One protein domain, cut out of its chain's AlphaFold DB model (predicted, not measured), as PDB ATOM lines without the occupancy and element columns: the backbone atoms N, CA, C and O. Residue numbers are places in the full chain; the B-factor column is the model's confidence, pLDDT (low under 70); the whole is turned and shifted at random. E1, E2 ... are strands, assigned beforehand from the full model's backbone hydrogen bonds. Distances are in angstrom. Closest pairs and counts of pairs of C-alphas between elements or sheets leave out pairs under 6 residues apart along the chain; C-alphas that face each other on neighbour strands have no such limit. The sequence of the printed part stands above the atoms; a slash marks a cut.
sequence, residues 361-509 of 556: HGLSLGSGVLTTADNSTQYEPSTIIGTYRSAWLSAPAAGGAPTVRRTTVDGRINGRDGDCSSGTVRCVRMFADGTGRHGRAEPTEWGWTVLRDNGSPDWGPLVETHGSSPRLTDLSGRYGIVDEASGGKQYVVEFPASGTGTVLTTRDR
ATOM      1  N   HIS A 361      15.520  55.731 -11.329       89.06
ATOM      2  CA  HIS A 361      16.481  54.736 -10.855       89.06
ATOM      3  C   HIS A 361      17.092  53.919 -11.998       89.06
ATOM      4  O   HIS A 361      18.170  53.351 -11.838       89.06
ATOM      5  N   GLY A 362      16.431  53.858 -13.154       90.69
ATOM      6  CA  GLY A 362      16.894  53.121 -14.326       90.69
ATOM      7  C   GLY A 362      16.216  53.589 -15.604       90.69
ATOM      8  O   GLY A 362      15.112  54.133 -15.561       90.69
ATOM      9  N   LEU A 363      16.871  53.385 -16.746       93.50
ATOM     10  CA  LEU A 363      16.277  53.651 -18.054       93.50
ATOM     11  C   LEU A 363      16.755  52.661 -19.115       93.50
ATOM     12  O   LEU A 363      17.896  52.199 -19.074       93.50
ATOM     13  N   SER A 364      15.902  52.384 -20.096       93.75
ATOM     14  CA  SER A 364      16.253  51.712 -21.347       93.75
ATOM     15  C   SER A 364      15.526  52.363 -22.526       93.75
ATOM     16  O   SER A 364      14.467  52.968 -22.367       93.75
ATOM     17  N   LEU A 365      16.114  52.288 -23.722       93.88
ATOM     18  CA  LEU A 365      15.535  52.846 -24.944       93.88
ATOM     19  C   LEU A 365      15.664  51.827 -26.076       93.88
ATOM     20  O   LEU A 365      16.777  51.468 -26.456       93.88
ATOM     21  N   GLY A 366      14.537  51.396 -26.634       91.62
ATOM     22  CA  GLY A 366      14.496  50.468 -27.766       91.62
ATOM     23  C   GLY A 366      13.306  50.758 -28.670       91.62
ATOM     24  O   GLY A 366      12.206  51.002 -28.187       91.62
ATOM     25  N   SER A 367      13.527  50.774 -29.988       87.62
ATOM     26  CA  SER A 367      12.473  50.963 -31.005       87.62
ATOM     27  C   SER A 367      11.525  52.140 -30.742       87.62
ATOM     28  O   SER A 367      10.315  52.050 -30.928       87.62
ATOM     29  N   GLY A 368      12.092  53.267 -30.298       91.19
ATOM     30  CA  GLY A 368      11.339  54.488 -30.004       91.19
ATOM     31  C   GLY A 368      10.560  54.458 -28.686       91.19
ATOM     32  O   GLY A 368       9.776  55.371 -28.447       91.19
ATOM     33  N   VAL A 369      10.765  53.459 -27.825       94.56
ATOM     34  CA  VAL A 369      10.151  53.369 -26.495       94.56
ATOM     35  C   VAL A 369      11.212  53.614 -25.430       94.56
ATOM     36  O   VAL A 369      12.173  52.854 -25.328       94.56
ATOM     37  N   LEU A 370      11.048  54.690 -24.660       94.56
ATOM     38  CA  LEU A 370      11.817  54.948 -23.446       94.56
ATOM     39  C   LEU A 370      11.098  54.277 -22.281       94.56
ATOM     40  O   LEU A 370       9.971  54.661 -21.977       94.56
ATOM     41  N   THR A 371      11.745  53.331 -21.612       94.75
ATOM     42  CA  THR A 371      11.245  52.763 -20.362       94.75
ATOM     43  C   THR A 371      12.059  53.309 -19.200       94.75
ATOM     44  O   THR A 371      13.286  53.240 -19.229       94.75
ATOM     45  N   THR A 372      11.392  53.851 -18.186       94.00
ATOM     46  CA  THR A 372      12.004  54.298 -16.932       94.00
ATOM     47  C   THR A 372      11.597  53.388 -15.791       94.00
ATOM     48  O   THR A 372      10.476  52.890 -15.749       94.00
ATOM     49  N   ALA A 373      12.514  53.184 -14.857       92.50
ATOM     50  CA  ALA A 373      12.224  52.706 -13.521       92.50
ATOM     51  C   ALA A 373      12.288  53.921 -12.589       92.50
ATOM     52  O   ALA A 373      13.356  54.520 -12.466       92.50
ATOM     53  N   ASP A 374      11.175  54.323 -11.978       92.19
ATOM     54  CA  ASP A 374      11.099  55.517 -11.131       92.19
ATOM     55  C   ASP A 374      10.210  55.311  -9.898       92.19
ATOM     56  O   ASP A 374       9.384  54.405  -9.874       92.19
ATOM     57  N   ASN A 375      10.365  56.145  -8.868       91.12
ATOM     58  CA  ASN A 375       9.601  56.055  -7.612       91.12
ATOM     59  C   ASN A 375       8.193  56.694  -7.669       91.12
ATOM     60  O   ASN A 375       7.719  57.270  -6.682       91.12
ATOM     61  N   SER A 376       7.519  56.626  -8.823       92.19
ATOM     62  CA  SER A 376       6.114  57.032  -8.970       92.19
ATOM     63  C   SER A 376       5.134  55.912  -8.613       92.19
ATOM     64  O   SER A 376       5.518  54.762  -8.396       92.19
ATOM     65  N   THR A 377       3.844  56.260  -8.559       90.31
ATOM     66  CA  THR A 377       2.700  55.356  -8.351       90.31
ATOM     67  C   THR A 377       2.613  54.691  -6.976       90.31
ATOM     68  O   THR A 377       1.558  54.797  -6.358       90.31
ATOM     69  N   GLN A 378       3.661  54.050  -6.460       89.06
ATOM     70  CA  GLN A 378       3.686  53.405  -5.141       89.06
ATOM     71  C   GLN A 378       5.104  53.423  -4.564       89.06
ATOM     72  O   GLN A 378       6.074  53.308  -5.308       89.06
ATOM     73  N   TYR A 379       5.218  53.573  -3.241       88.31
ATOM     74  CA  TYR A 379       6.512  53.564  -2.567       88.31
ATOM     75  C   TYR A 379       6.438  52.948  -1.176       88.31
ATOM     76  O   TYR A 379       5.663  53.375  -0.326       88.31
ATOM     77  N   GLU A 380       7.273  51.941  -0.984       85.94
ATOM     78  CA  GLU A 380       7.437  51.095   0.180       85.94
ATOM     79  C   GLU A 380       8.906  50.613   0.144       85.94
ATOM     80  O   GLU A 380       9.222  49.633  -0.531       85.94
ATOM     81  N   PRO A 381       9.851  51.302   0.803       77.62
ATOM     82  CA  PRO A 381      11.290  51.115   0.615       77.62
ATOM     83  C   PRO A 381      11.778  49.679   0.868       77.62
ATOM     84  O   PRO A 381      12.797  49.284   0.305       77.62
ATOM     85  N   SER A 382      11.048  48.880   1.654       75.69
ATOM     86  CA  SER A 382      11.370  47.472   1.933       75.69
ATOM     87  C   SER A 382      10.808  46.473   0.909       75.69
ATOM     88  O   SER A 382      11.178  45.299   0.944       75.69
ATOM     89  N   THR A 383       9.902  46.893   0.023       80.25
ATOM     90  CA  THR A 383       9.134  46.005  -0.870       80.25
ATOM     91  C   THR A 383       9.017  46.577  -2.280       80.25
ATOM     92  O   THR A 383       9.568  45.997  -3.215       80.25
ATOM     93  N   ILE A 384       8.322  47.702  -2.452       86.19
ATOM     94  CA  ILE A 384       7.990  48.319  -3.742       86.19
ATOM     95  C   ILE A 384       8.614  49.709  -3.804       86.19
ATOM     96  O   ILE A 384       8.137  50.633  -3.164       86.19
ATOM     97  N   ILE A 385       9.648  49.904  -4.615       87.06
ATOM     98  CA  ILE A 385      10.365  51.191  -4.688       87.06
ATOM     99  C   ILE A 385       9.901  52.080  -5.848       87.06
ATOM    100  O   ILE A 385      10.531  53.102  -6.121       87.06
ATOM    101  N   GLY A 386       8.825  51.700  -6.545       90.56
ATOM    102  CA  GLY A 386       8.293  52.469  -7.664       90.56
ATOM    103  C   GLY A 386       7.637  51.639  -8.761       90.56
ATOM    104  O   GLY A 386       7.110  50.549  -8.520       90.56
ATOM    105  N   THR A 387       7.699  52.143  -9.993       91.75
ATOM    106  CA  THR A 387       7.078  51.534 -11.168       91.75
ATOM    107  C   THR A 387       7.937  51.629 -12.431       91.75
ATOM    108  O   THR A 387       8.694  52.579 -12.632       91.75
ATOM    109  N   TYR A 388       7.797  50.633 -13.304       92.69
ATOM    110  CA  TYR A 388       8.258  50.701 -14.682       92.69
ATOM    111  C   TYR A 388       7.255  51.501 -15.510       92.69
ATOM    112  O   TYR A 388       6.051  51.235 -15.464       92.69
ATOM    113  N   ARG A 389       7.736  52.467 -16.289       93.62
ATOM    114  CA  ARG A 389       6.908  53.318 -17.141       93.62
ATOM    115  C   ARG A 389       7.471  53.360 -18.545       93.62
ATOM    116  O   ARG A 389       8.626  53.727 -18.726       93.62
ATOM    117  N   SER A 390       6.649  53.062 -19.544       94.44
ATOM    118  CA  SER A 390       7.038  53.215 -20.947       94.44
ATOM    119  C   SER A 390       6.459  54.472 -21.560       94.44
ATOM    120  O   SER A 390       5.292  54.798 -21.358       94.44
ATOM    121  N   ALA A 391       7.274  55.163 -22.349       94.56
ATOM    122  CA  ALA A 391       6.919  56.332 -23.131       94.56
ATOM    123  C   ALA A 391       7.276  56.096 -24.604       94.56
ATOM    124  O   ALA A 391       8.442  55.908 -24.950       94.56
ATOM    125  N   TRP A 392       6.278  56.145 -25.490       93.88
ATOM    126  CA  TRP A 392       6.494  56.020 -26.933       93.88
ATOM    127  C   TRP A 392       6.841  57.388 -27.491       93.88
ATOM    128  O   TRP A 392       6.064  58.336 -27.367       93.88
ATOM    129  N   LEU A 393       8.010  57.491 -28.102       92.31
ATOM    130  CA  LEU A 393       8.563  58.722 -28.633       92.31
ATOM    131  C   LEU A 393       8.228  58.849 -30.119       92.31
ATOM    132  O   LEU A 393       8.251  57.880 -30.877       92.31
ATOM    133  N   SER A 394       7.919  60.067 -30.555       90.00
ATOM    134  CA  SER A 394       7.832  60.376 -31.977       90.00
ATOM    135  C   SER A 394       9.214  60.344 -32.624       90.00
ATOM    136  O   SER A 394      10.218  60.699 -32.002       90.00
ATOM    137  N   ALA A 395       9.255  59.978 -33.905       85.38
ATOM    138  CA  ALA A 395      10.406  60.297 -34.731       85.38
ATOM    139  C   ALA A 395      10.489  61.831 -34.852       85.38
ATOM    140  O   ALA A 395       9.506  62.453 -35.277       85.38
ATOM    141  N   PRO A 396      11.604  62.461 -34.455       81.81
ATOM    142  CA  PRO A 396      11.751  63.896 -34.616       81.81
ATOM    143  C   PRO A 396      11.776  64.255 -36.109       81.81
ATOM    144  O   PRO A 396      12.438  63.589 -36.905       81.81
ATOM    145  N   ALA A 397      11.080  65.328 -36.496       78.62
ATOM    146  CA  ALA A 397      11.351  65.985 -37.777       78.62
ATOM    147  C   ALA A 397      12.797  66.516 -37.768       78.62
ATOM    148  O   ALA A 397      13.324  66.781 -36.689       78.62
ATOM    149  N   ALA A 398      13.447  66.647 -38.929       77.69
ATOM    150  CA  ALA A 398      14.876  66.968 -39.038       77.69
ATOM    151  C   ALA A 398      15.320  68.106 -38.084       77.69
ATOM    152  O   ALA A 398      14.976  69.266 -38.292       77.69
ATOM    153  N   GLY A 399      16.063  67.752 -37.026       72.69
ATOM    154  CA  GLY A 399      16.589  68.679 -36.010       72.69
ATOM    155  C   GLY A 399      15.692  68.951 -34.789       72.69
ATOM    156  O   GLY A 399      16.117  69.652 -33.875       72.69
ATOM    157  N   GLY A 400      14.476  68.404 -34.738       78.94
ATOM    158  CA  GLY A 400      13.554  68.538 -33.607       78.94
ATOM    159  C   GLY A 400      13.829  67.562 -32.456       78.94
ATOM    160  O   GLY A 400      14.538  66.568 -32.605       78.94
ATOM    161  N   ALA A 401      13.227  67.819 -31.293       81.94
ATOM    162  CA  ALA A 401      13.246  66.886 -30.166       81.94
ATOM    163  C   ALA A 401      12.102  65.855 -30.280       81.94
ATOM    164  O   ALA A 401      10.990  66.233 -30.662       81.94
ATOM    165  N   PRO A 402      12.319  64.582 -29.896       84.94
ATOM    166  CA  PRO A 402      11.235  63.615 -29.772       84.94
ATOM    167  C   PRO A 402      10.155  64.107 -28.800       84.94
ATOM    168  O   PRO A 402      10.444  64.682 -27.742       84.94
ATOM    169  N   THR A 403       8.898  63.847 -29.146       89.00
ATOM    170  CA  THR A 403       7.727  64.147 -28.313       89.00
ATOM    171  C   THR A 403       7.097  62.854 -27.822       89.00
ATOM    172  O   THR A 403       6.984  61.897 -28.587       89.00
ATOM    173  N   VAL A 404       6.615  62.840 -26.583       91.12
ATOM    174  CA  VAL A 404       5.890  61.689 -26.034       91.12
ATOM    175  C   VAL A 404       4.526  61.577 -26.719       91.12
ATOM    176  O   VAL A 404       3.770  62.544 -26.766       91.12
ATOM    177  N   ARG A 405       4.226  60.404 -27.285       91.94
ATOM    178  CA  ARG A 405       2.944  60.070 -27.929       91.94
ATOM    179  C   ARG A 405       1.959  59.441 -26.950       91.94
ATOM    180  O   ARG A 405       0.774  59.738 -27.014       91.94
ATOM    181  N   ARG A 406       2.452  58.567 -26.072       91.94
ATOM    182  CA  ARG A 406       1.685  57.934 -24.992       91.94
ATOM    183  C   ARG A 406       2.626  57.481 -23.883       91.94
ATOM    184  O   ARG A 406       3.806  57.248 -24.156       91.94
ATOM    185  N   THR A 407       2.080  57.295 -22.688       91.62
ATOM    186  CA  THR A 407       2.777  56.696 -21.545       91.62
ATOM    187  C   THR A 407       1.931  55.615 -20.888       91.62
ATOM    188  O   THR A 407       0.710  55.749 -20.851       91.62
ATOM    189  N   THR A 408       2.566  54.592 -20.329       92.31
ATOM    190  CA  THR A 408       1.912  53.491 -19.605       92.31
ATOM    191  C   THR A 408       2.671  53.143 -18.339       92.31
ATOM    192  O   THR A 408       3.863  53.419 -18.244       92.31
ATOM    193  N   VAL A 409       1.979  52.527 -17.384       91.81
ATOM    194  CA  VAL A 409       2.589  51.862 -16.232       91.81
ATOM    195  C   VAL A 409       2.679  50.370 -16.549       91.81
ATOM    196  O   VAL A 409       1.656  49.740 -16.804       91.81
ATOM    197  N   ASP A 410       3.894  49.825 -16.546       90.50
ATOM    198  CA  ASP A 410       4.210  48.463 -17.011       90.50
ATOM    199  C   ASP A 410       4.459  47.478 -15.849       90.50
ATOM    200  O   ASP A 410       4.913  46.344 -16.023       90.50
ATOM    201  N   GLY A 411       4.212  47.927 -14.618       88.50
ATOM    202  CA  GLY A 411       4.332  47.120 -13.408       88.50
ATOM    203  C   GLY A 411       5.215  47.752 -12.340       88.50
ATOM    204  O   GLY A 411       5.772  48.837 -12.504       88.50
ATOM    205  N   ARG A 412       5.321  47.075 -11.200       88.81
ATOM    206  CA  ARG A 412       6.015  47.573 -10.006       88.81
ATOM    207  C   ARG A 412       7.506  47.248 -10.044       88.81
ATOM    208  O   ARG A 412       7.890  46.194 -10.551       88.81
ATOM    209  N   ILE A 413       8.309  48.137  -9.470       87.81
ATOM    210  CA  ILE A 413       9.726  47.903  -9.176       87.81
ATOM    211  C   ILE A 413       9.820  47.367  -7.756       87.81
ATOM    212  O   ILE A 413       9.325  47.997  -6.817       87.81
ATOM    213  N   ASN A 414      10.478  46.227  -7.588       81.38
ATOM    214  CA  ASN A 414      10.778  45.690  -6.269       81.38
ATOM    215  C   ASN A 414      12.080  46.297  -5.722       81.38
ATOM    216  O   ASN A 414      12.988  46.604  -6.490       81.38
ATOM    217  N   GLY A 415      12.222  46.407  -4.399       73.88
ATOM    218  CA  GLY A 415      13.492  46.777  -3.758       73.88
ATOM    219  C   GLY A 415      14.685  45.899  -4.174       73.88
ATOM    220  O   GLY A 415      15.819  46.363  -4.158       73.88
ATOM    221  N   ARG A 416      14.433  44.659  -4.615       74.00
ATOM    222  CA  ARG A 416      15.439  43.734  -5.170       74.00
ATOM    223  C   ARG A 416      15.849  44.029  -6.613       74.00
ATOM    224  O   ARG A 416      16.830  43.481  -7.078       74.00
ATOM    225  N   ASP A 417      15.125  44.877  -7.337       76.25
ATOM    226  CA  ASP A 417      15.444  45.155  -8.741       76.25
ATOM    227  C   ASP A 417      16.693  46.050  -8.898       76.25
ATOM    228  O   ASP A 417      17.147  46.281 -10.024       76.25
ATOM    229  N   GLY A 418      17.240  46.578  -7.794       65.62
ATOM    230  CA  GLY A 418      18.346  47.528  -7.804       65.62
ATOM    231  C   GLY A 418      19.596  47.087  -7.037       65.62
ATOM    232  O   GLY A 418      19.555  46.937  -5.822       65.62
ATOM    233  N   ASP A 419      20.727  47.013  -7.747       62.22
ATOM    234  CA  ASP A 419      22.086  47.159  -7.204       62.22
ATOM    235  C   ASP A 419      23.060  47.549  -8.338       62.22
ATOM    236  O   ASP A 419      23.290  46.793  -9.289       62.22
ATOM    237  N   CYS A 420      23.666  48.736  -8.240       55.72
ATOM    238  CA  CYS A 420      24.754  49.168  -9.126       55.72
ATOM    239  C   CYS A 420      26.069  49.385  -8.357       55.72
ATOM    240  O   CYS A 420      26.822  50.303  -8.676       55.72
ATOM    241  N   SER A 421      26.373  48.504  -7.396       56.94
ATOM    242  CA  SER A 421      27.554  48.468  -6.514       56.94
ATOM    243  C   SER A 421      27.644  49.579  -5.448       56.94
ATOM    244  O   SER A 421      26.858  50.531  -5.438       56.94
ATOM    245  N   SER A 422      28.571  49.393  -4.491       45.84
ATOM    246  CA  SER A 422      28.581  50.015  -3.155       45.84
ATOM    247  C   SER A 422      28.453  51.542  -3.172       45.84
ATOM    248  O   SER A 422      29.366  52.235  -3.619       45.84
ATOM    249  N   GLY A 423      27.352  52.048  -2.608       47.62
ATOM    250  CA  GLY A 423      27.128  53.474  -2.335       47.62
ATOM    251  C   GLY A 423      25.906  54.088  -3.025       47.62
ATOM    252  O   GLY A 423      25.496  55.180  -2.644       47.62
ATOM    253  N   THR A 424      25.290  53.405  -3.995       56.34
ATOM    254  CA  THR A 424      24.086  53.902  -4.692       56.34
ATOM    255  C   THR A 424      22.831  53.230  -4.147       56.34
ATOM    256  O   THR A 424      22.626  52.043  -4.373       56.34
ATOM    257  N   VAL A 425      21.981  53.986  -3.445       55.56
ATOM    258  CA  VAL A 425      20.846  53.428  -2.682       55.56
ATOM    259  C   VAL A 425      19.753  52.840  -3.589       55.56
ATOM    260  O   VAL A 425      19.067  51.919  -3.167       55.56
ATOM    261  N   ARG A 426      19.599  53.302  -4.845       74.44
ATOM    262  CA  ARG A 426      18.580  52.794  -5.796       74.44
ATOM    263  C   ARG A 426      18.988  52.971  -7.259       74.44
ATOM    264  O   ARG A 426      18.757  54.030  -7.843       74.44
ATOM    265  N   CYS A 427      19.584  51.940  -7.855       83.56
ATOM    266  CA  CYS A 427      19.946  51.920  -9.275       83.56
ATOM    267  C   CYS A 427      19.498  50.613  -9.934       83.56
ATOM    268  O   CYS A 427      19.940  49.537  -9.540       83.56
ATOM    269  N   VAL A 428      18.643  50.721 -10.951       87.94
ATOM    270  CA  VAL A 428      18.065  49.602 -11.700       87.94
ATOM    271  C   VAL A 428      18.704  49.571 -13.084       87.94
ATOM    272  O   VAL A 428      18.464  50.439 -13.926       87.94
ATOM    273  N   ARG A 429      19.534  48.560 -13.354       89.12
ATOM    274  CA  ARG A 429      20.110  48.378 -14.692       89.12
ATOM    275  C   ARG A 429      19.071  47.740 -15.609       89.12
ATOM    276  O   ARG A 429      18.664  46.605 -15.376       89.12
ATOM    277  N   MET A 430      18.672  48.465 -16.650       92.00
ATOM    278  CA  MET A 430      17.620  48.060 -17.582       92.00
ATOM    279  C   MET A 430      18.162  47.833 -18.991       92.00
ATOM    280  O   MET A 430      19.127  48.468 -19.413       92.00
ATOM    281  N   PHE A 431      17.489  46.959 -19.734       93.56
ATOM    282  CA  PHE A 431      17.791  46.652 -21.127       93.56
ATOM    283  C   PHE A 431      16.507  46.690 -21.951       93.56
ATOM    284  O   PHE A 431      15.439  46.359 -21.440       93.56
ATOM    285  N   ALA A 432      16.596  47.094 -23.214       94.75
ATOM    286  CA  ALA A 432      15.475  47.053 -24.146       94.75
ATOM    287  C   ALA A 432      15.774  46.026 -25.232       94.75
ATOM    288  O   ALA A 432      16.882  45.991 -25.759       94.75
ATOM    289  N   ASP A 433      14.783  45.217 -25.589       91.88
ATOM    290  CA  ASP A 433      14.944  44.199 -26.626       91.88
ATOM    291  C   ASP A 433      14.784  44.771 -28.048       91.88
ATOM    292  O   ASP A 433      15.165  44.147 -29.032       91.88
ATOM    293  N   GLY A 434      14.219  45.972 -28.182       88.50
ATOM    294  CA  GLY A 434      13.907  46.575 -29.478       88.50
ATOM    295  C   GLY A 434      12.699  45.952 -30.196       88.50
ATOM    296  O   GLY A 434      12.415  46.321 -31.332       88.50
ATOM    297  N   THR A 435      11.949  45.053 -29.565       87.69
ATOM    298  CA  THR A 435      10.687  44.489 -30.077       87.69
ATOM    299  C   THR A 435       9.463  44.889 -29.252       87.69
ATOM    300  O   THR A 435       8.352  44.461 -29.552       87.69
ATOM    301  N   GLY A 436       9.648  45.780 -28.273       89.44
ATOM    302  CA  GLY A 436       8.582  46.279 -27.403       89.44
ATOM    303  C   GLY A 436       8.589  45.636 -26.022       89.44
ATOM    304  O   GLY A 436       7.541  45.584 -25.379       89.44
ATOM    305  N   ARG A 437       9.750  45.147 -25.570       92.88
ATOM    306  CA  ARG A 437       9.957  44.629 -24.220       92.88
ATOM    307  C   ARG A 437      11.188  45.232 -23.568       92.88
ATOM    308  O   ARG A 437      12.136  45.679 -24.222       92.88
ATOM    309  N   HIS A 438      11.202  45.162 -22.246       92.94
ATOM    310  CA  HIS A 438      12.364  45.508 -21.448       92.94
ATOM    311  C   HIS A 438      12.687  44.419 -20.425       92.94
ATOM    312  O   HIS A 438      11.818  43.693 -19.949       92.94
ATOM    313  N   GLY A 439      13.967  44.312 -20.089       89.69
ATOM    314  CA  GLY A 439      14.477  43.470 -19.016       89.69
ATOM    315  C   GLY A 439      15.246  44.300 -17.996       89.69
ATOM    316  O   GLY A 439      15.540  45.478 -18.213       89.69
ATOM    317  N   ARG A 440      15.608  43.663 -16.885       88.19
ATOM    318  CA  ARG A 440      16.413  44.255 -15.811       88.19
ATOM    319  C   ARG A 440      17.522  43.302 -15.389       88.19
ATOM    320  O   ARG A 440      17.395  42.103 -15.602       88.19
ATOM    321  N   ALA A 441      18.606  43.824 -14.824       85.06
ATOM    322  CA  ALA A 441      19.778  43.017 -14.486       85.06
ATOM    323  C   ALA A 441      19.538  42.011 -13.360       85.06
ATOM    324  O   ALA A 441      20.169  40.959 -13.376       85.06
ATOM    325  N   GLU A 442      18.607  42.288 -12.448       78.31
ATOM    326  CA  GLU A 442      18.092  41.322 -11.470       78.31
ATOM    327  C   GLU A 442      16.665  40.902 -11.869       78.31
ATOM    328  O   GLU A 442      15.687  41.324 -11.257       78.31
ATOM    329  N   PRO A 443      16.497  40.133 -12.962       64.31
ATOM    330  CA  PRO A 443      15.195  39.842 -13.564       64.31
ATOM    331  C   PRO A 443      14.445  38.721 -12.837       64.31
ATOM    332  O   PRO A 443      13.538  38.133 -13.422       64.31
ATOM    333  N   THR A 444      14.881  38.356 -11.627       60.72
ATOM    334  CA  THR A 444      14.576  37.066 -11.019       60.72
ATOM    335  C   THR A 444      13.217  37.067 -10.337       60.72
ATOM    336  O   THR A 444      13.096  37.386  -9.157       60.72
ATOM    337  N   GLU A 445      12.205  36.604 -11.060       70.06
ATOM    338  CA  GLU A 445      10.980  36.096 -10.447       70.06
ATOM    339  C   GLU A 445      11.179  34.592 -10.237       70.06
ATOM    340  O   GLU A 445      11.242  33.832 -11.199       70.06
ATOM    341  N   TRP A 446      11.335  34.139  -8.990       65.56
ATOM    342  CA  TRP A 446      11.355  32.701  -8.656       65.56
ATOM    343  C   TRP A 446      12.454  31.870  -9.361       65.56
ATOM    344  O   TRP A 446      12.278  30.678  -9.589       65.56
ATOM    345  N   GLY A 447      13.588  32.479  -9.725       68.44
ATOM    346  CA  GLY A 447      14.689  31.818 -10.455       68.44
ATOM    347  C   GLY A 447      14.640  31.982 -11.981       68.44
ATOM    348  O   GLY A 447      15.549  31.537 -12.682       68.44
ATOM    349  N   TRP A 448      13.623  32.667 -12.507       82.25
ATOM    350  CA  TRP A 448      13.422  32.874 -13.940       82.25
ATOM    351  C   TRP A 448      13.924  34.245 -14.371       82.25
ATOM    352  O   TRP A 448      13.738  35.231 -13.668       82.25
ATOM    353  N   THR A 449      14.536  34.327 -15.551       88.00
ATOM    354  CA  THR A 449      14.825  35.607 -16.205       88.00
ATOM    355  C   THR A 449      13.582  36.049 -16.962       88.00
ATOM    356  O   THR A 449      13.234  35.417 -17.955       88.00
ATOM    357  N   VAL A 450      12.923  37.113 -16.506       88.81
ATOM    358  CA  VAL A 450      11.657  37.603 -17.077       88.81
ATOM    359  C   VAL A 450      11.861  38.912 -17.845       88.81
ATOM    360  O   VAL A 450      12.519  39.834 -17.354       88.81
ATOM    361  N   LEU A 451      11.265  39.011 -19.037       91.75
ATOM    362  CA  LEU A 451      11.063  40.281 -19.741       91.75
ATOM    363  C   LEU A 451       9.657  40.821 -19.462       91.75
ATOM    364  O   LEU A 451       8.717  40.057 -19.262       91.75
ATOM    365  N   ARG A 452       9.502  42.143 -19.475       90.56
ATOM    366  CA  ARG A 452       8.210  42.831 -19.364       90.56
ATOM    367  C   ARG A 452       7.811  43.407 -20.711       90.56
ATOM    368  O   ARG A 452       8.644  44.007 -21.394       90.56
ATOM    369  N   ASP A 453       6.539  43.268 -21.061       92.19
ATOM    370  CA  ASP A 453       5.989  43.900 -22.254       92.19
ATOM    371  C   ASP A 453       5.777  45.399 -21.995       92.19
ATOM    372  O   ASP A 453       5.188  45.808 -20.995       92.19
ATOM    373  N   ASN A 454       6.257  46.254 -22.899       92.31
ATOM    374  CA  ASN A 454       6.015  47.688 -22.790       92.31
ATOM    375  C   ASN A 454       4.523  47.974 -23.010       92.31
ATOM    376  O   ASN A 454       3.975  47.695 -24.079       92.31
ATOM    377  N   GLY A 455       3.871  48.611 -22.039       90.44
ATOM    378  CA  GLY A 455       2.446  48.926 -22.115       90.44
ATOM    379  C   GLY A 455       1.525  47.918 -21.455       90.44
ATOM    380  O   GLY A 455       0.314  48.104 -21.555       90.44
ATOM    381  N   SER A 456       2.077  46.902 -20.793       89.75
ATOM    382  CA  SER A 456       1.317  45.917 -20.032       89.75
ATOM    383  C   SER A 456       1.865  45.803 -18.607       89.75
ATOM    384  O   SER A 456       3.083  45.799 -18.442       89.75
ATOM    385  N   PRO A 457       1.005  45.686 -17.578       84.25
ATOM    386  CA  PRO A 457       1.446  45.327 -16.230       84.25
ATOM    387  C   PRO A 457       1.886  43.855 -16.122       84.25
ATOM    388  O   PRO A 457       2.550  43.486 -15.145       84.25
ATOM    389  N   ASP A 458       1.517  43.027 -17.105       82.38
ATOM    390  CA  ASP A 458       1.786  41.593 -17.128       82.38
ATOM    391  C   ASP A 458       3.242  41.271 -17.479       82.38
ATOM    392  O   ASP A 458       3.993  42.066 -18.055       82.38
ATOM    393  N   TRP A 459       3.651  40.056 -17.125       81.62
ATOM    394  CA  TRP A 459       4.940  39.523 -17.539       81.62
ATOM    395  C   TRP A 459       4.911  39.130 -19.013       81.62
ATOM    396  O   TRP A 459       3.936  38.564 -19.506       81.62
ATOM    397  N   GLY A 460       6.020  39.402 -19.694       87.56
ATOM    398  CA  GLY A 460       6.291  38.899 -21.030       87.56
ATOM    399  C   GLY A 460       6.967  37.519 -20.980       87.56
ATOM    400  O   GLY A 460       6.761  36.742 -20.041       87.56
ATOM    401  N   PRO A 461       7.783  37.168 -21.989       91.75
ATOM    402  CA  PRO A 461       8.469  35.885 -22.044       91.75
ATOM    403  C   PRO A 461       9.518  35.739 -20.936       91.75
ATOM    404  O   PRO A 461      10.112  36.710 -20.460       91.75
ATOM    405  N   LEU A 462       9.779  34.488 -20.570       92.38
ATOM    406  CA  LEU A 462      10.644  34.115 -19.454       92.38
ATOM    407  C   LEU A 462      11.551  32.943 -19.824       92.38
ATOM    408  O   LEU A 462      11.177  32.097 -20.629       92.38
ATOM    409  N   VAL A 463      12.752  32.887 -19.253       91.69
ATOM    410  CA  VAL A 463      13.711  31.793 -19.468       91.69
ATOM    411  C   VAL A 463      14.233  31.293 -18.131       91.69
ATOM    412  O   VAL A 463      14.703  32.078 -17.303       91.69
ATOM    413  N   GLU A 464      14.198  29.978 -17.940       89.81
ATOM    414  CA  GLU A 464      14.856  29.315 -16.822       89.81
ATOM    415  C   GLU A 464      16.292  28.947 -17.215       89.81
ATOM    416  O   GLU A 464      16.527  28.313 -18.242       89.81
ATOM    417  N   THR A 465      17.270  29.357 -16.405       83.75
ATOM    418  CA  THR A 465      18.684  28.963 -16.589       83.75
ATOM    419  C   THR A 465      19.118  27.870 -15.610       83.75
ATOM    420  O   THR A 465      20.251  27.398 -15.689       83.75
ATOM    421  N   HIS A 466      18.237  27.503 -14.669       80.50
ATOM    422  CA  HIS A 466      18.507  26.667 -13.491       80.50
ATOM    423  C   HIS A 466      19.691  27.141 -12.623       80.50
ATOM    424  O   HIS A 466      20.149  26.416 -11.742       80.50
ATOM    425  N   GLY A 467      20.188  28.358 -12.859       74.94
ATOM    426  CA  GLY A 467      21.180  29.009 -12.018       74.94
ATOM    427  C   GLY A 467      20.543  29.538 -10.738       74.94
ATOM    428  O   GLY A 467      19.374  29.921 -10.709       74.94
ATOM    429  N   SER A 468      21.333  29.603  -9.673       76.00
ATOM    430  CA  SER A 468      20.855  30.055  -8.356       76.00
ATOM    431  C   SER A 468      20.700  31.580  -8.245       76.00
ATOM    432  O   SER A 468      20.036  32.073  -7.337       76.00
ATOM    433  N   SER A 469      21.317  32.339  -9.157       80.62
ATOM    434  CA  SER A 469      21.303  33.810  -9.166       80.62
ATOM    435  C   SER A 469      21.462  34.388 -10.588       80.62
ATOM    436  O   SER A 469      22.486  35.006 -10.904       80.62
ATOM    437  N   PRO A 470      20.491  34.153 -11.490       85.62
ATOM    438  CA  PRO A 470      20.579  34.619 -12.869       85.62
ATOM    439  C   PRO A 470      20.491  36.145 -12.955       85.62
ATOM    440  O   PRO A 470      19.579  36.756 -12.401       85.62
ATOM    441  N   ARG A 471      21.412  36.762 -13.699       87.81
ATOM    442  CA  ARG A 471      21.462  38.204 -13.953       87.81
ATOM    443  C   ARG A 471      21.529  38.504 -15.442       87.81
ATOM    444  O   ARG A 471      22.473  38.090 -16.112       87.81
ATOM    445  N   LEU A 472      20.566  39.257 -15.967       89.44
ATOM    446  CA  LEU A 472      20.600  39.707 -17.360       89.44
ATOM    447  C   LEU A 472      21.712  40.751 -17.535       89.44
ATOM    448  O   LEU A 472      21.826  41.699 -16.760       89.44
ATOM    449  N   THR A 473      22.541  40.579 -18.556       90.31
ATOM    450  CA  THR A 473      23.687  41.466 -18.829       90.31
ATOM    451  C   THR A 473      23.629  42.134 -20.189       90.31
ATOM    452  O   THR A 473      24.252  43.181 -20.361       90.31
ATOM    453  N   ASP A 474      22.881  41.554 -21.124       91.88
ATOM    454  CA  ASP A 474      22.624  42.120 -22.442       91.88
ATOM    455  C   ASP A 474      21.307  41.573 -23.004       91.88
ATOM    456  O   ASP A 474      20.908  40.448 -22.678       91.88
ATOM    457  N   LEU A 475      20.643  42.362 -23.845       94.19
ATOM    458  CA  LEU A 475      19.363  42.028 -24.469       94.19
ATOM    459  C   LEU A 475      19.264  42.715 -25.833       94.19
ATOM    460  O   LEU A 475      19.407  43.930 -25.932       94.19
ATOM    461  N   SER A 476      18.998  41.938 -26.881       93.44
ATOM    462  CA  SER A 476      18.794  42.453 -28.235       93.44
ATOM    463  C   SER A 476      17.910  41.509 -29.044       93.44
ATOM    464  O   SER A 476      18.245  40.346 -29.287       93.44
ATOM    465  N   GLY A 477      16.791  42.029 -29.535       91.94
ATOM    466  CA  GLY A 477      15.749  41.238 -30.171       91.94
ATOM    467  C   GLY A 477      15.269  40.130 -29.238       91.94
ATOM    468  O   GLY A 477      15.112  40.308 -28.039       91.94
ATOM    469  N   ARG A 478      15.116  38.931 -29.784       93.44
ATOM    470  CA  ARG A 478      14.741  37.746 -29.005       93.44
ATOM    471  C   ARG A 478      15.882  37.116 -28.199       93.44
ATOM    472  O   ARG A 478      15.675  36.060 -27.621       93.44
ATOM    473  N   TYR A 479      17.086  37.686 -28.191       95.38
ATOM    474  CA  TYR A 479      18.258  37.056 -27.580       95.38
ATOM    475  C   TYR A 479      18.764  37.847 -26.379       95.38
ATOM    476  O   TYR A 479      18.804  39.076 -26.409       95.38
ATOM    477  N   GLY A 480      19.197  37.135 -25.341       94.31
ATOM    478  CA  GLY A 480      19.801  37.735 -24.155       94.31
ATOM    479  C   GLY A 480      21.033  36.984 -23.669       94.31
ATOM    480  O   GLY A 480      21.261  35.825 -24.025       94.31
ATOM    481  N   ILE A 481      21.819  37.659 -22.832       93.62
ATOM    482  CA  ILE A 481      22.952  37.073 -22.110       93.62
ATOM    483  C   ILE A 481      22.651  37.118 -20.615       93.62
ATOM    484  O   ILE A 481      22.491  38.198 -20.044       93.62
ATOM    485  N   VAL A 482      22.614  35.952 -19.973       91.38
ATOM    486  CA  VAL A 482      22.348  35.809 -18.538       91.38
ATOM    487  C   VAL A 482      23.594  35.261 -17.849       91.38
ATOM    488  O   VAL A 482      24.083  34.200 -18.212       91.38
ATOM    489  N   ASP A 483      24.114  35.969 -16.856       89.00
ATOM    490  CA  ASP A 483      25.206  35.505 -16.000       89.00
ATOM    491  C   ASP A 483      24.652  34.813 -14.755       89.00
ATOM    492  O   ASP A 483      23.681  35.282 -14.173       89.00
ATOM    493  N   GLU A 484      25.310  33.762 -14.274       84.62
ATOM    494  CA  GLU A 484      25.106  33.296 -12.903       84.62
ATOM    495  C   GLU A 484      26.027  34.081 -11.963       84.62
ATOM    496  O   GLU A 484      27.258  33.968 -12.046       84.62
ATOM    497  N   ALA A 485      25.451  34.884 -11.065       74.88
ATOM    498  CA  ALA A 485      26.238  35.721 -10.160       74.88
ATOM    499  C   ALA A 485      27.105  34.882  -9.199       74.88
ATOM    500  O   ALA A 485      28.239  35.263  -8.909       74.88
ATOM    501  N   SER A 486      26.600  33.727  -8.761       72.12
ATOM    502  CA  SER A 486      27.238  32.799  -7.815       72.12
ATOM    503  C   SER A 486      28.128  31.726  -8.457       72.12
ATOM    504  O   SER A 486      29.062  31.260  -7.808       72.12
ATOM    505  N   GLY A 487      27.870  31.321  -9.707       67.19
ATOM    506  CA  GLY A 487      28.435  30.091 -10.293       67.19
ATOM    507  C   GLY A 487      29.435  30.280 -11.435       67.19
ATOM    508  O   GLY A 487      29.975  29.303 -11.951       67.19
ATOM    509  N   GLY A 488      29.713  31.520 -11.856       78.75
ATOM    510  CA  GLY A 488      30.698  31.791 -12.911       78.75
ATOM    511  C   GLY A 488      30.317  31.225 -14.286       78.75
ATOM    512  O   GLY A 488      31.179  31.133 -15.159       78.75
ATOM    513  N   LYS A 489      29.049  30.858 -14.490       88.12
ATOM    514  CA  LYS A 489      28.476  30.474 -15.782       88.12
ATOM    515  C   LYS A 489      27.849  31.681 -16.473       88.12
ATOM    516  O   LYS A 489      27.447  32.647 -15.826       88.12
ATOM    517  N   GLN A 490      27.771  31.611 -17.794       91.31
ATOM    518  CA  GLN A 490      27.034  32.544 -18.630       91.31
ATOM    519  C   GLN A 490      26.216  31.765 -19.661       91.31
ATOM    520  O   GLN A 490      26.722  30.852 -20.316       91.31
ATOM    521  N   TYR A 491      24.963  32.159 -19.818       92.62
ATOM    522  CA  TYR A 491      23.972  31.554 -20.688       92.62
ATOM    523  C   TYR A 491      23.634  32.520 -21.817       92.62
ATOM    524  O   TYR A 491      23.416  33.711 -21.587       92.62
ATOM    525  N   VAL A 492      23.557  32.003 -23.037       94.81
ATOM    526  CA  VAL A 492      22.902  32.698 -24.148       94.81
ATOM    527  C   VAL A 492      21.503  32.123 -24.257       94.81
ATOM    528  O   VAL A 492      21.348  30.907 -24.378       94.81
ATOM    529  N   VAL A 493      20.500  32.989 -24.201       94.69
ATOM    530  CA  VAL A 493      19.092  32.594 -24.130       94.69
ATOM    531  C   VAL A 493      18.298  33.149 -25.303       94.69
ATOM    532  O   VAL A 493      18.639  34.198 -25.853       94.69
ATOM    533  N   GLU A 494      17.230  32.450 -25.671       96.06
ATOM    534  CA  GLU A 494      16.215  32.912 -26.615       96.06
ATOM    535  C   GLU A 494      14.878  33.092 -25.893       96.06
ATOM    536  O   GLU A 494      14.339  32.146 -25.320       96.06
ATOM    537  N   PHE A 495      14.331  34.303 -25.957       94.69
ATOM    538  CA  PHE A 495      12.992  34.644 -25.498       94.69
ATOM    539  C   PHE A 495      11.995  34.505 -26.659       94.69
ATOM    540  O   PHE A 495      12.156  35.167 -27.687       94.69
ATOM    541  N   PRO A 496      10.948  33.676 -26.536       92.88
ATOM    542  CA  PRO A 496       9.901  33.585 -27.543       92.88
ATOM    543  C   PRO A 496       9.040  34.852 -27.533       92.88
ATOM    544  O   PRO A 496       9.171  35.719 -26.673       92.88
ATOM    545  N   ALA A 497       8.097  34.948 -28.471       86.75
ATOM    546  CA  ALA A 497       7.116  36.033 -28.457       86.75
ATOM    547  C   ALA A 497       6.200  35.997 -27.213       86.75
ATOM    548  O   ALA A 497       5.711  37.038 -26.783       86.75
ATOM    549  N   SER A 498       5.975  34.813 -26.642       87.19
ATOM    550  CA  SER A 498       5.183  34.599 -25.429       87.19
ATOM    551  C   SER A 498       5.592  33.286 -24.760       87.19
ATOM    552  O   SER A 498       5.930  32.328 -25.458       87.19
ATOM    553  N   GLY A 499       5.491  33.213 -23.432       89.06
ATOM    554  CA  GLY A 499       5.742  31.990 -22.664       89.06
ATOM    555  C   GLY A 499       7.223  31.709 -22.395       89.06
ATOM    556  O   GLY A 499       8.032  32.630 -22.263       89.06
ATOM    557  N   THR A 500       7.562  30.426 -22.280       92.94
ATOM    558  CA  THR A 500       8.885  29.964 -21.842       92.94
ATOM    559  C   THR A 500       9.870  29.838 -23.000       92.94
ATOM    560  O   THR A 500       9.604  29.145 -23.981       92.94
ATOM    561  N   GLY A 501      11.021  30.490 -22.873       92.94
ATOM    562  CA  GLY A 501      12.137  30.386 -23.800       92.94
ATOM    563  C   GLY A 501      13.169  29.335 -23.431       92.94
ATOM    564  O   GLY A 501      12.941  28.482 -22.575       92.94
ATOM    565  N   THR A 502      14.311  29.383 -24.113       94.81
ATOM    566  CA  THR A 502      15.313  28.314 -24.064       94.81
ATOM    567  C   THR A 502      16.723  28.849 -23.848       94.81
ATOM    568  O   THR A 502      17.091  29.939 -24.289       94.81
ATOM    569  N   VAL A 503      17.548  28.044 -23.176       94.31
ATOM    570  CA  VAL A 503      19.000  28.238 -23.136       94.31
ATOM    571  C   VAL A 503      19.589  27.642 -24.411       94.31
ATOM    572  O   VAL A 503      19.490  26.440 -24.647       94.31
ATOM    573  N   LEU A 504      20.223  28.478 -25.230       95.19
ATOM    574  CA  LEU A 504      20.859  28.058 -26.480       95.19
ATOM    575  C   LEU A 504      22.259  27.496 -26.245       95.19
ATOM    576  O   LEU A 504      22.669  26.526 -26.878       95.19
ATOM    577  N   THR A 505      23.024  28.135 -25.359       93.56
ATOM    578  CA  THR A 505      24.366  27.678 -24.995       93.56
ATOM    579  C   THR A 505      24.759  28.150 -23.601       93.56
ATOM    580  O   THR A 505      24.288  29.184 -23.125       93.56
ATOM    581  N   THR A 506      25.639  27.385 -22.957       91.56
ATOM    582  CA  THR A 506      26.218  27.679 -21.643       91.56
ATOM    583  C   THR A 506      27.735  27.706 -21.769       91.56
ATOM    584  O   THR A 506      28.322  26.807 -22.371       91.56
ATOM    585  N   ARG A 507      28.382  28.718 -21.187       89.06
ATOM    586  CA  ARG A 507      29.843  28.864 -21.173       89.06
ATOM    587  C   ARG A 507      30.365  29.301 -19.812       89.06
ATOM    588  O   ARG A 507      29.629  29.871 -19.009       89.06
ATOM    589  N   ASP A 508      31.648  29.058 -19.571       85.06
ATOM    590  CA  ASP A 508      32.342  29.611 -18.409       85.06
ATOM    591  C   ASP A 508      32.597  31.108 -18.600       85.06
ATOM    592  O   ASP A 508      32.924  31.581 -19.695       85.06
ATOM    593  N   ARG A 509      32.460  31.870 -17.517       73.44
ATOM    594  CA  ARG A 509      32.686  33.312 -17.499       73.44
ATOM    595  C   ARG A 509      34.189  33.572 -17.514       73.44
ATOM    596  O   ARG A 509      34.879  33.416 -16.505       73.44
TER     597      ARG A 509
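This is residues 361 to 509 of the 556 residues of an uncharacterized protein of Streptomyces clavuligerus (UniProt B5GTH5). Three four-stranded sheets follow one another like blades in part of a propeller, with the sheet E5 E6 E7 E8 between the other two. The first strands, E1, E5 and E9, lie in a row side by side, and the sheets fan out from them toward E4, E8 and E12. The printed part has 149 residues with twelve named strands, E1 to E12 along the chain, and no named helix: it is all strand. The sheets, E1 E2 E3 E4, E5 E6 E7 E8 and E9 E10 E11 E12 in order, are antiparallel. The whole is compact, with a radius of gyration of the C-alphas of 15.5 A and spans of 46 by 33 by 27 A.

Begin with E1, residues 361 to 366, E2, 369 to 374, E3, 384 to 393, and E4, 404 to 414. They form a meander, each strand the antiparallel neighbour of the one before, in a strongly twisted sheet. Look for N 364 and O 371 at 2.9 A, N 372 and O 389 at 2.8 A, and N 388 and O 411 at 2.8 A, within hydrogen-bond range. E4 bends by 55 degrees at residue 411. Next comes the meander E5, 430 to 432, E6, 437 to 440, E7, 448 to 453, and E8, 459 to 464; find N 431 and O 439 at 2.9 A, N 438 and O 452 at 2.9 A, and N 449 and O 463 at 2.9 A. The third meander is E9, 470 to 476, E10, 479 to 484, E11, 489 to 494, and E12, 502 to 508, strongly twisted too; find N 471 and O 483 at 2.8 A, N 482 and O 491 at 2.9 A, and N 490 and O 507 at 2.8 A. These are a stack of sheets, face to face in turn. The first two have strands at 42 degrees; the closest C-alphas of E1 and E5 are Gly 366 and Ala 432, 5.1 A. The last two have strands at 24 degrees; the closest C-alphas of E5 and E9 are Phe 431 and Leu 475, 5.9 A, and of E8 and E12 Val 463 and Thr 502, 6.0 A.

Find C-alpha 361 at (16.481, 54.736, -10.855), where E1 begins and runs 17.6 A. E3 spans 27.0 A and E4 25.9 A. E12 spans 18.0 A and ends at C-alpha 508, (32.342, 29.611, -18.409).

The C-alphas of Ala 398 and Gly 487 are the two farthest apart, 48.7 A. The printed part has no cut. The link from E4 to E5, residues 415 to 429, is long. Look for pLDDT under 70 at residues 418 to 425, 443 to 444, 446 to 447 and 487.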